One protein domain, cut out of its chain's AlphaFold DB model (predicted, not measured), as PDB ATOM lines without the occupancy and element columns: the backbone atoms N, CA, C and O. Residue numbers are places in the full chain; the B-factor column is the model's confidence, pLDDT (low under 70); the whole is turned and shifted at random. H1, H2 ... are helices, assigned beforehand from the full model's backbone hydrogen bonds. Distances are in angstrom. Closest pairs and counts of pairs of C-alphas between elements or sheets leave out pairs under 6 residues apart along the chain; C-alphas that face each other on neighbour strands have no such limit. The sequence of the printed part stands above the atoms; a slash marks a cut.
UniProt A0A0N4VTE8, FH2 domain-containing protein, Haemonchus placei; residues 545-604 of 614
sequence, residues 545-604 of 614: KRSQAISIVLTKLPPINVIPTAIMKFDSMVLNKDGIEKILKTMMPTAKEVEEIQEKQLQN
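This is residues 545 to 604 of the 614 residues of the protein "FH2 domain-containing protein" of Haemonchus placei (UniProt A0A0N4VTE8). The longest helix, H4, forms an arm, of which residues 591 to 596 and 598 to 603 stick out from a small body made of H1, H2, H3 and their links. In that body H1 and H3 run in opposite directions, partly side by side, while H2 is set off from both of them between two loops. The printed part has 60 residues with four named helices, H1, H2, H3 and H4 in chain order, and no named strand; the class is all helix. The whole is loose, with a radius of gyration of the C-alphas of 13.2 A, and elongated, spanning 39 by 25 by 18 A.

H4, residues 591 to 603, touches no helix. It is apart from H3, residues 577 to 586, although a tight link of 4 residues joins the two. H3 touches H1, residues 545 to 554, with 5 pairs of C-alphas within 8 A. The closest C-alphas of these two helices are those of Ile 550 and Thr 586, 6.3 A apart. Their lines stand at a shallow tilt of 16 degrees, and they run opposite ways. H2, residues 563 to 569, is apart from H1, H3 and H4, and H1 is apart from H4. In H1, H2 and H4, every pair of O i and N i+4 is within hydrogen-bond range; in H3, 5 of 6 such pairs are.

H4 is 18.2 A long, from C-alpha 591 at (172.486, 117.991, 186.608) to C-alpha 603 at (156.614, 118.999, 195.429). H3, from Lys 577 to Thr 586, is 14.2 A long. H1 measures 14.5 A from Lys 545, whose C-alpha is at (177.681, 130.068, 198.673), to Leu 554. H2, from Ile 563 to Lys 569, is the shortest at 9.9 A.

The C-alphas of Met 573 and Gln 603, 39.7 A apart, are the two farthest from each other. Residues 590 to 596, of which 591 to 596 belong to H4, stand free, as do residues 598 to 604, of which 598 to 603 belong to H4. Without these stretches the body has 46 residues and spans 31 by 23 by 16 A, with a radius of gyration of 10.5 A. The printed part has no cut. The links H1 to H2, of 8 residues, and H2 to H3, of 7, are short, and no link is long. The mean pLDDT of the printed part is 83.5 and that of H4 is 77; residue 604 is under 70.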
ATOM      1  N   LYS A 545     176.483 129.629 199.409       83.12
ATOM      2  CA  LYS A 545     177.681 130.068 198.673       83.12
ATOM      3  C   LYS A 545     177.422 130.181 197.165       83.12
ATOM      4  O   LYS A 545     177.887 131.130 196.541       83.12
ATOM      5  N   ARG A 546     176.650 129.251 196.586       82.31
ATOM      6  CA  ARG A 546     176.313 129.270 195.157       82.31
ATOM      7  C   ARG A 546     175.331 130.386 194.808       82.31
ATOM      8  O   ARG A 546     175.586 131.126 193.865       82.31
ATOM      9  N   SER A 547     174.260 130.570 195.584       84.62
ATOM     10  CA  SER A 547     173.329 131.687 195.345       84.62
ATOM     11  C   SER A 547     173.991 133.054 195.488       84.62
ATOM     12  O   SER A 547     173.692 133.940 194.702       84.62
ATOM     13  N   GLN A 548     174.919 133.224 196.436       86.44
ATOM     14  CA  GLN A 548     175.670 134.476 196.579       86.44
ATOM     15  C   GLN A 548     176.553 134.752 195.353       86.44
ATOM     16  O   GLN A 548     176.555 135.873 194.853       86.44
ATOM     17  N   ALA A 549     177.250 133.735 194.829       85.69
ATOM     18  CA  ALA A 549     178.055 133.871 193.614       85.69
ATOM     19  C   ALA A 549     177.204 134.264 192.391       85.69
ATOM     20  O   ALA A 549     177.566 135.195 191.673       85.69
ATOM     21  N   ILE A 550     176.048 133.618 192.197       86.25
ATOM     22  CA  ILE A 550     175.104 133.954 191.118       86.25
ATOM     23  C   ILE A 550     174.588 135.390 191.283       86.25
ATOM     24  O   ILE A 550     174.662 136.165 190.333       86.25
ATOM     25  N   SER A 551     174.156 135.791 192.485       86.56
ATOM     26  CA  SER A 551     173.693 137.160 192.751       86.56
ATOM     27  C   SER A 551     174.757 138.223 192.446       86.56
ATOM     28  O   SER A 551     174.428 139.251 191.864       86.56
ATOM     29  N   ILE A 552     176.028 137.981 192.793       88.75
ATOM     30  CA  ILE A 552     177.143 138.900 192.484       88.75
ATOM     31  C   ILE A 552     177.393 138.998 190.974       88.75
ATOM     32  O   ILE A 552     177.789 140.052 190.484       88.75
ATOM     33  N   VAL A 553     177.207 137.912 190.227       87.38
ATOM     34  CA  VAL A 553     177.408 137.944 188.777       87.38
ATOM     35  C   VAL A 553     176.214 138.579 188.059       87.38
ATOM     36  O   VAL A 553     176.438 139.325 187.111       87.38
ATOM     37  N   LEU A 554     174.977 138.393 188.542       85.56
ATOM     38  CA  LEU A 554     173.791 139.075 188.002       85.56
ATOM     39  C   LEU A 554     173.909 140.608 188.066       85.56
ATOM     40  O   LEU A 554     173.433 141.277 187.157       85.56
ATOM     41  N   THR A 555     174.595 141.187 189.063       87.19
ATOM     42  CA  THR A 555     174.843 142.648 189.094       87.19
ATOM     43  C   THR A 555     175.865 143.134 188.059       87.19
ATOM     44  O   THR A 555     176.016 144.339 187.875       87.19
ATOM     45  N   LYS A 556     176.577 142.218 187.388       85.69
ATOM     46  CA  LYS A 556     177.570 142.500 186.335       85.69
ATOM     47  C   LYS A 556     177.095 142.078 184.940       85.69
ATOM     48  O   LYS A 556     177.920 141.977 184.029       85.69
ATOM     49  N   LEU A 557     175.804 141.790 184.792       86.38
ATOM     50  CA  LEU A 557     175.153 141.385 183.551       86.38
ATOM     51  C   LEU A 557     174.003 142.353 183.212       86.38
ATOM     52  O   LEU A 557     173.556 143.098 184.088       86.38
ATOM     53  N   PRO A 558     173.511 142.346 181.959       84.94
ATOM     54  CA  PRO A 558     172.264 143.017 181.597       84.94
ATOM     55  C   PRO A 558     171.071 142.514 182.434       84.94
ATOM     56  O   PRO A 558     171.164 141.458 183.064       84.94
ATOM     57  N   PRO A 559     169.921 143.216 182.417       87.88
ATOM     58  CA  PRO A 559     168.715 142.771 183.112       87.88
ATOM     59  C   PRO A 559     168.346 141.320 182.767       87.88
ATOM     60  O   PRO A 559     168.330 140.936 181.596       87.88
ATOM     61  N   ILE A 560     168.041 140.515 183.792       84.31
ATOM     62  CA  ILE A 560     167.882 139.051 183.686       84.31
ATOM     63  C   ILE A 560     166.854 138.612 182.633       84.31
ATOM     64  O   ILE A 560     167.027 137.580 182.000       84.31
ATOM     65  N   ASN A 561     165.825 139.423 182.386       86.31
ATOM     66  CA  ASN A 561     164.795 139.190 181.375       86.31
ATOM     67  C   ASN A 561     165.281 139.381 179.925       86.31
ATOM     68  O   ASN A 561     164.649 138.868 179.008       86.31
ATOM     69  N   VAL A 562     166.377 140.112 179.705       86.62
ATOM     70  CA  VAL A 562     166.947 140.368 178.371       86.62
ATOM     71  C   VAL A 562     167.986 139.301 178.000       86.62
ATOM     72  O   VAL A 562     168.124 138.962 176.825       86.62
ATOM     73  N   ILE A 563     168.672 138.717 178.993       87.75
ATOM     74  CA  ILE A 563     169.733 137.714 178.786       87.75
ATOM     75  C   ILE A 563     169.263 136.517 177.926       87.75
ATOM     76  O   ILE A 563     169.964 136.209 176.962       87.75
ATOM     77  N   PRO A 564     168.102 135.861 178.166       88.00
ATOM     78  CA  PRO A 564     167.664 134.728 177.347       88.00
ATOM     79  C   PRO A 564     167.472 135.100 175.876       88.00
ATOM     80  O   PRO A 564     167.913 134.376 174.987       88.00
ATOM     81  N   THR A 565     166.866 136.259 175.602       87.69
ATOM     82  CA  THR A 565     166.647 136.734 174.230       87.69
ATOM     83  C   THR A 565     167.956 137.127 173.548       87.69
ATOM     84  O   THR A 565     168.114 136.842 172.364       87.69
ATOM     85  N   ALA A 566     168.905 137.723 174.277       88.50
ATOM     86  CA  ALA A 566     170.237 138.032 173.757       88.50
ATOM     87  C   ALA A 566     171.024 136.758 173.399       88.50
ATOM     88  O   ALA A 566     171.626 136.700 172.331       88.50
ATOM     89  N   ILE A 567     170.948 135.711 174.233       88.44
ATOM     90  CA  ILE A 567     171.545 134.395 173.944       88.44
ATOM     91  C   ILE A 567     170.897 133.772 172.699       88.44
ATOM     92  O   ILE A 567     171.609 133.390 171.776       88.44
ATOM     93  N   MET A 568     169.561 133.719 172.627       88.44
ATOM     94  CA  MET A 568     168.853 133.135 171.474       88.44
ATOM     95  C   MET A 568     169.089 133.884 170.154       88.44
ATOM     96  O   MET A 568     168.962 133.285 169.089       88.44
ATOM     97  N   LYS A 569     169.400 135.185 170.207       88.56
ATOM     98  CA  LYS A 569     169.673 136.025 169.029       88.56
ATOM     99  C   LYS A 569     171.161 136.211 168.722       88.56
ATOM    100  O   LYS A 569     171.468 136.895 167.752       88.56
ATOM    101  N   PHE A 570     172.062 135.641 169.527       83.12
ATOM    102  CA  PHE A 570     173.509 135.891 169.460       83.12
ATOM    103  C   PHE A 570     173.864 137.394 169.478       83.12
ATOM    104  O   PHE A 570     174.750 137.857 168.761       83.12
ATOM    105  N   ASP A 571     173.153 138.168 170.304       86.56
ATOM    106  CA  ASP A 571     173.297 139.622 170.391       86.56
ATOM    107  C   ASP A 571     174.586 140.007 171.138       86.56
ATOM    108  O   ASP A 571     174.638 140.068 172.372       86.56
ATOM    109  N   SER A 572     175.638 140.269 170.363       86.19
ATOM    110  CA  SER A 572     176.968 140.647 170.849       86.19
ATOM    111  C   SER A 572     177.064 142.078 171.388       86.19
ATOM    112  O   SER A 572     178.085 142.410 171.991       86.19
ATOM    113  N   MET A 573     176.033 142.912 171.198       84.50
ATOM    114  CA  MET A 573     175.958 144.263 171.771       84.50
ATOM    115  C   MET A 573     175.321 144.251 173.161       84.50
ATOM    116  O   MET A 573     175.685 145.057 174.018       84.50
ATOM    117  N   VAL A 574     174.366 143.344 173.390       85.75
ATOM    118  CA  VAL A 574     173.727 143.158 174.697       85.75
ATOM    119  C   VAL A 574     174.540 142.218 175.588       85.75
ATOM    120  O   VAL A 574     174.638 142.469 176.791       85.75
ATOM    121  N   LEU A 575     175.134 141.149 175.044       85.62
ATOM    122  CA  LEU A 575     175.854 140.141 175.828       85.62
ATOM    123  C   LEU A 575     177.287 139.902 175.321       85.62
ATOM    124  O   LEU A 575     177.581 138.961 174.589       85.62
ATOM    125  N   ASN A 576     178.204 140.748 175.789       88.88
ATOM    126  CA  ASN A 576     179.631 140.693 175.456       88.88
ATOM    127  C   ASN A 576     180.314 139.406 175.977       88.88
ATOM    128  O   ASN A 576     179.847 138.784 176.935       88.88
ATOM    129  N   LYS A 577     181.498 139.078 175.430       87.31
ATOM    130  CA  LYS A 577     182.365 137.939 175.824       87.31
ATOM    131  C   LYS A 577     182.473 137.744 177.345       87.31
ATOM    132  O   LYS A 577     182.164 136.669 177.851       87.31
ATOM    133  N   ASP A 578     182.805 138.804 178.084       87.00
ATOM    134  CA  ASP A 578     182.938 138.770 179.548       87.00
ATOM    135  C   ASP A 578     181.626 138.478 180.292       87.00
ATOM    136  O   ASP A 578     181.649 138.141 181.477       87.00
ATOM    137  N   GLY A 579     180.474 138.708 179.663       86.25
ATOM    138  CA  GLY A 579     179.161 138.337 180.189       86.25
ATOM    139  C   GLY A 579     178.896 136.848 179.987       86.25
ATOM    140  O   GLY A 579     178.551 136.149 180.942       86.25
ATOM    141  N   ILE A 580     179.159 136.350 178.776       88.19
ATOM    142  CA  ILE A 580     179.033 134.931 178.413       88.19
ATOM    143  C   ILE A 580     179.933 134.066 179.308       88.19
ATOM    144  O   ILE A 580     179.446 133.140 179.954       88.19
ATOM    145  N   GLU A 581     181.221 134.404 179.443       87.50
ATOM    146  CA  GLU A 581     182.164 133.664 180.299       87.50
ATOM    147  C   GLU A 581     181.702 133.589 181.762       87.50
ATOM    148  O   GLU A 581     181.828 132.550 182.414       87.50
ATOM    149  N   LYS A 582     181.123 134.674 182.289       86.56
ATOM    150  CA  LYS A 582     180.612 134.723 183.665       86.56
ATOM    151  C   LYS A 582     179.375 133.843 183.863       86.56
ATOM    152  O   LYS A 582     179.287 133.177 184.901       86.56
ATOM    153  N   ILE A 583     178.462 133.814 182.888       87.62
ATOM    154  CA  ILE A 583     177.289 132.923 182.880       87.62
ATOM    155  C   ILE A 583     177.758 131.464 182.827       87.62
ATOM    156  O   ILE A 583     177.398 130.678 183.705       87.62
ATOM    157  N   LEU A 584     178.636 131.122 181.877       84.94
ATOM    158  CA  LEU A 584     179.164 129.764 181.710       84.94
ATOM    159  C   LEU A 584     179.902 129.265 182.964       84.94
ATOM    160  O   LEU A 584     179.675 128.145 183.417       84.94
ATOM    161  N   LYS A 585     180.741 130.109 183.574       84.56
ATOM    162  CA  LYS A 585     181.557 129.745 184.744       84.56
ATOM    163  C   LYS A 585     180.785 129.692 186.068       84.56
ATOM    164  O   LYS A 585     181.216 128.986 186.978       84.56
ATOM    165  N   THR A 586     179.689 130.447 186.210       80.06
ATOM    166  CA  THR A 586     179.048 130.683 187.526       80.06
ATOM    167  C   THR A 586     177.575 130.286 187.592       80.06
ATOM    168  O   THR A 586     177.090 129.938 188.669       80.06
ATOM    169  N   MET A 587     176.852 130.355 186.472       77.94
ATOM    170  CA  MET A 587     175.393 130.192 186.432       77.94
ATOM    171  C   MET A 587     174.930 128.868 185.827       77.94
ATOM    172  O   MET A 587     173.785 128.498 186.056       77.94
ATOM    173  N   MET A 588     175.793 128.125 185.127       83.94
ATOM    174  CA  MET A 588     175.423 126.829 184.547       83.94
ATOM    175  C   MET A 588     174.982 125.829 185.627       83.94
ATOM    176  O   MET A 588     175.809 125.448 186.468       83.94
ATOM    177  N   PRO A 589     173.699 125.417 185.658       80.50
ATOM    178  CA  PRO A 589     173.195 124.503 186.672       80.50
ATOM    179  C   PRO A 589     173.825 123.122 186.473       80.50
ATOM    180  O   PRO A 589     173.991 122.655 185.348       80.50
ATOM    181  N   THR A 590     174.198 122.455 187.563       81.81
ATOM    182  CA  THR A 590     174.640 121.056 187.472       81.81
ATOM    183  C   THR A 590     173.429 120.136 187.372       81.81
ATOM    184  O   THR A 590     172.377 120.449 187.923       81.81
ATOM    185  N   ALA A 591     173.575 118.964 186.747       78.25
ATOM    186  CA  ALA A 591     172.486 117.991 186.608       78.25
ATOM    187  C   ALA A 591     171.780 117.659 187.942       78.25
ATOM    188  O   ALA A 591     170.566 117.497 187.970       78.25
ATOM    189  N   LYS A 592     172.522 117.635 189.062       79.44
ATOM    190  CA  LYS A 592     171.954 117.437 190.406       79.44
ATOM    191  C   LYS A 592     171.073 118.607 190.855       79.44
ATOM    192  O   LYS A 592     170.065 118.401 191.509       79.44
ATOM    193  N   GLU A 593     171.449 119.838 190.526       78.75
ATOM    194  CA  GLU A 593     170.652 121.020 190.869       78.75
ATOM    195  C   GLU A 593     169.441 121.165 189.950       78.75
ATOM    196  O   GLU A 593     168.411 121.633 190.413       78.75
ATOM    197  N   VAL A 594     169.528 120.730 188.687       79.81
ATOM    198  CA  VAL A 594     168.353 120.611 187.806       79.81
ATOM    199  C   VAL A 594     167.350 119.619 188.403       79.81
ATOM    200  O   VAL A 594     166.177 119.954 188.529       79.81
ATOM    201  N   GLU A 595     167.822 118.452 188.851       80.88
ATOM    202  CA  GLU A 595     167.015 117.430 189.530       80.88
ATOM    203  C   GLU A 595     166.408 117.958 190.851       80.88
ATOM    204  O   GLU A 595     165.200 117.870 191.040       80.88
ATOM    205  N   GLU A 596     167.195 118.618 191.716       77.69
ATOM    206  CA  GLU A 596     166.698 119.247 192.959       77.69
ATOM    207  C   GLU A 596     165.711 120.410 192.707       77.69
ATOM    208  O   GLU A 596     164.837 120.662 193.542       77.69
ATOM    209  N   ILE A 597     165.844 121.149 191.595       77.69
ATOM    210  CA  ILE A 597     164.891 122.195 191.186       77.69
ATOM    211  C   ILE A 597     163.588 121.545 190.714       77.69
ATOM    212  O   ILE A 597     162.526 121.919 191.207       77.69
ATOM    213  N   GLN A 598     163.666 120.552 189.824       78.81
ATOM    214  CA  GLN A 598     162.506 119.824 189.298       78.81
ATOM    215  C   GLN A 598     161.733 119.108 190.408       78.81
ATOM    216  O   GLN A 598     160.513 119.230 190.479       78.81
ATOM    217  N   GLU A 599     162.427 118.421 191.319       79.75
ATOM    218  CA  GLU A 599     161.814 117.759 192.472       79.75
ATOM    219  C   GLU A 599     161.092 118.770 193.377       79.75
ATOM    220  O   GLU A 599     159.934 118.558 193.739       79.75
ATOM    221  N   LYS A 600     161.720 119.908 193.701       70.88
ATOM    222  CA  LYS A 600     161.095 120.932 194.558       70.88
ATOM    223  C   LYS A 600     159.947 121.677 193.871       70.88
ATOM    224  O   LYS A 600     159.013 122.063 194.571       70.88
ATOM    225  N   GLN A 601     159.989 121.834 192.545       71.81
ATOM    226  CA  GLN A 601     158.877 122.342 191.728       71.81
ATOM    227  C   GLN A 601     157.702 121.352 191.694       71.81
ATOM    228  O   GLN A 601     156.561 121.762 191.879       71.81
ATOM    229  N   LEU A 602     157.970 120.051 191.534       72.44
ATOM    230  CA  LEU A 602     156.954 118.989 191.588       72.44
ATOM    231  C   LEU A 602     156.317 118.859 192.980       72.44
ATOM    232  O   LEU A 602     155.117 118.619 193.086       72.44
ATOM    233  N   GLN A 603     157.102 119.035 194.046       71.62
ATOM    234  CA  GLN A 603     156.614 118.999 195.429       71.62
ATOM    235  C   GLN A 603     155.847 120.269 195.842       71.62
ATOM    236  O   GLN A 603     155.069 120.211 196.789       71.62
ATOM    237  N   ASN A 604     156.071 121.415 195.183       66.06
ATOM    238  CA  ASN A 604     155.482 122.710 195.555       66.06
ATOM    239  C   ASN A 604     155.152 123.556 194.301       66.06
ATOM    240  O   ASN A 604     155.821 124.565 194.052       66.06
TER     241      ASN A 604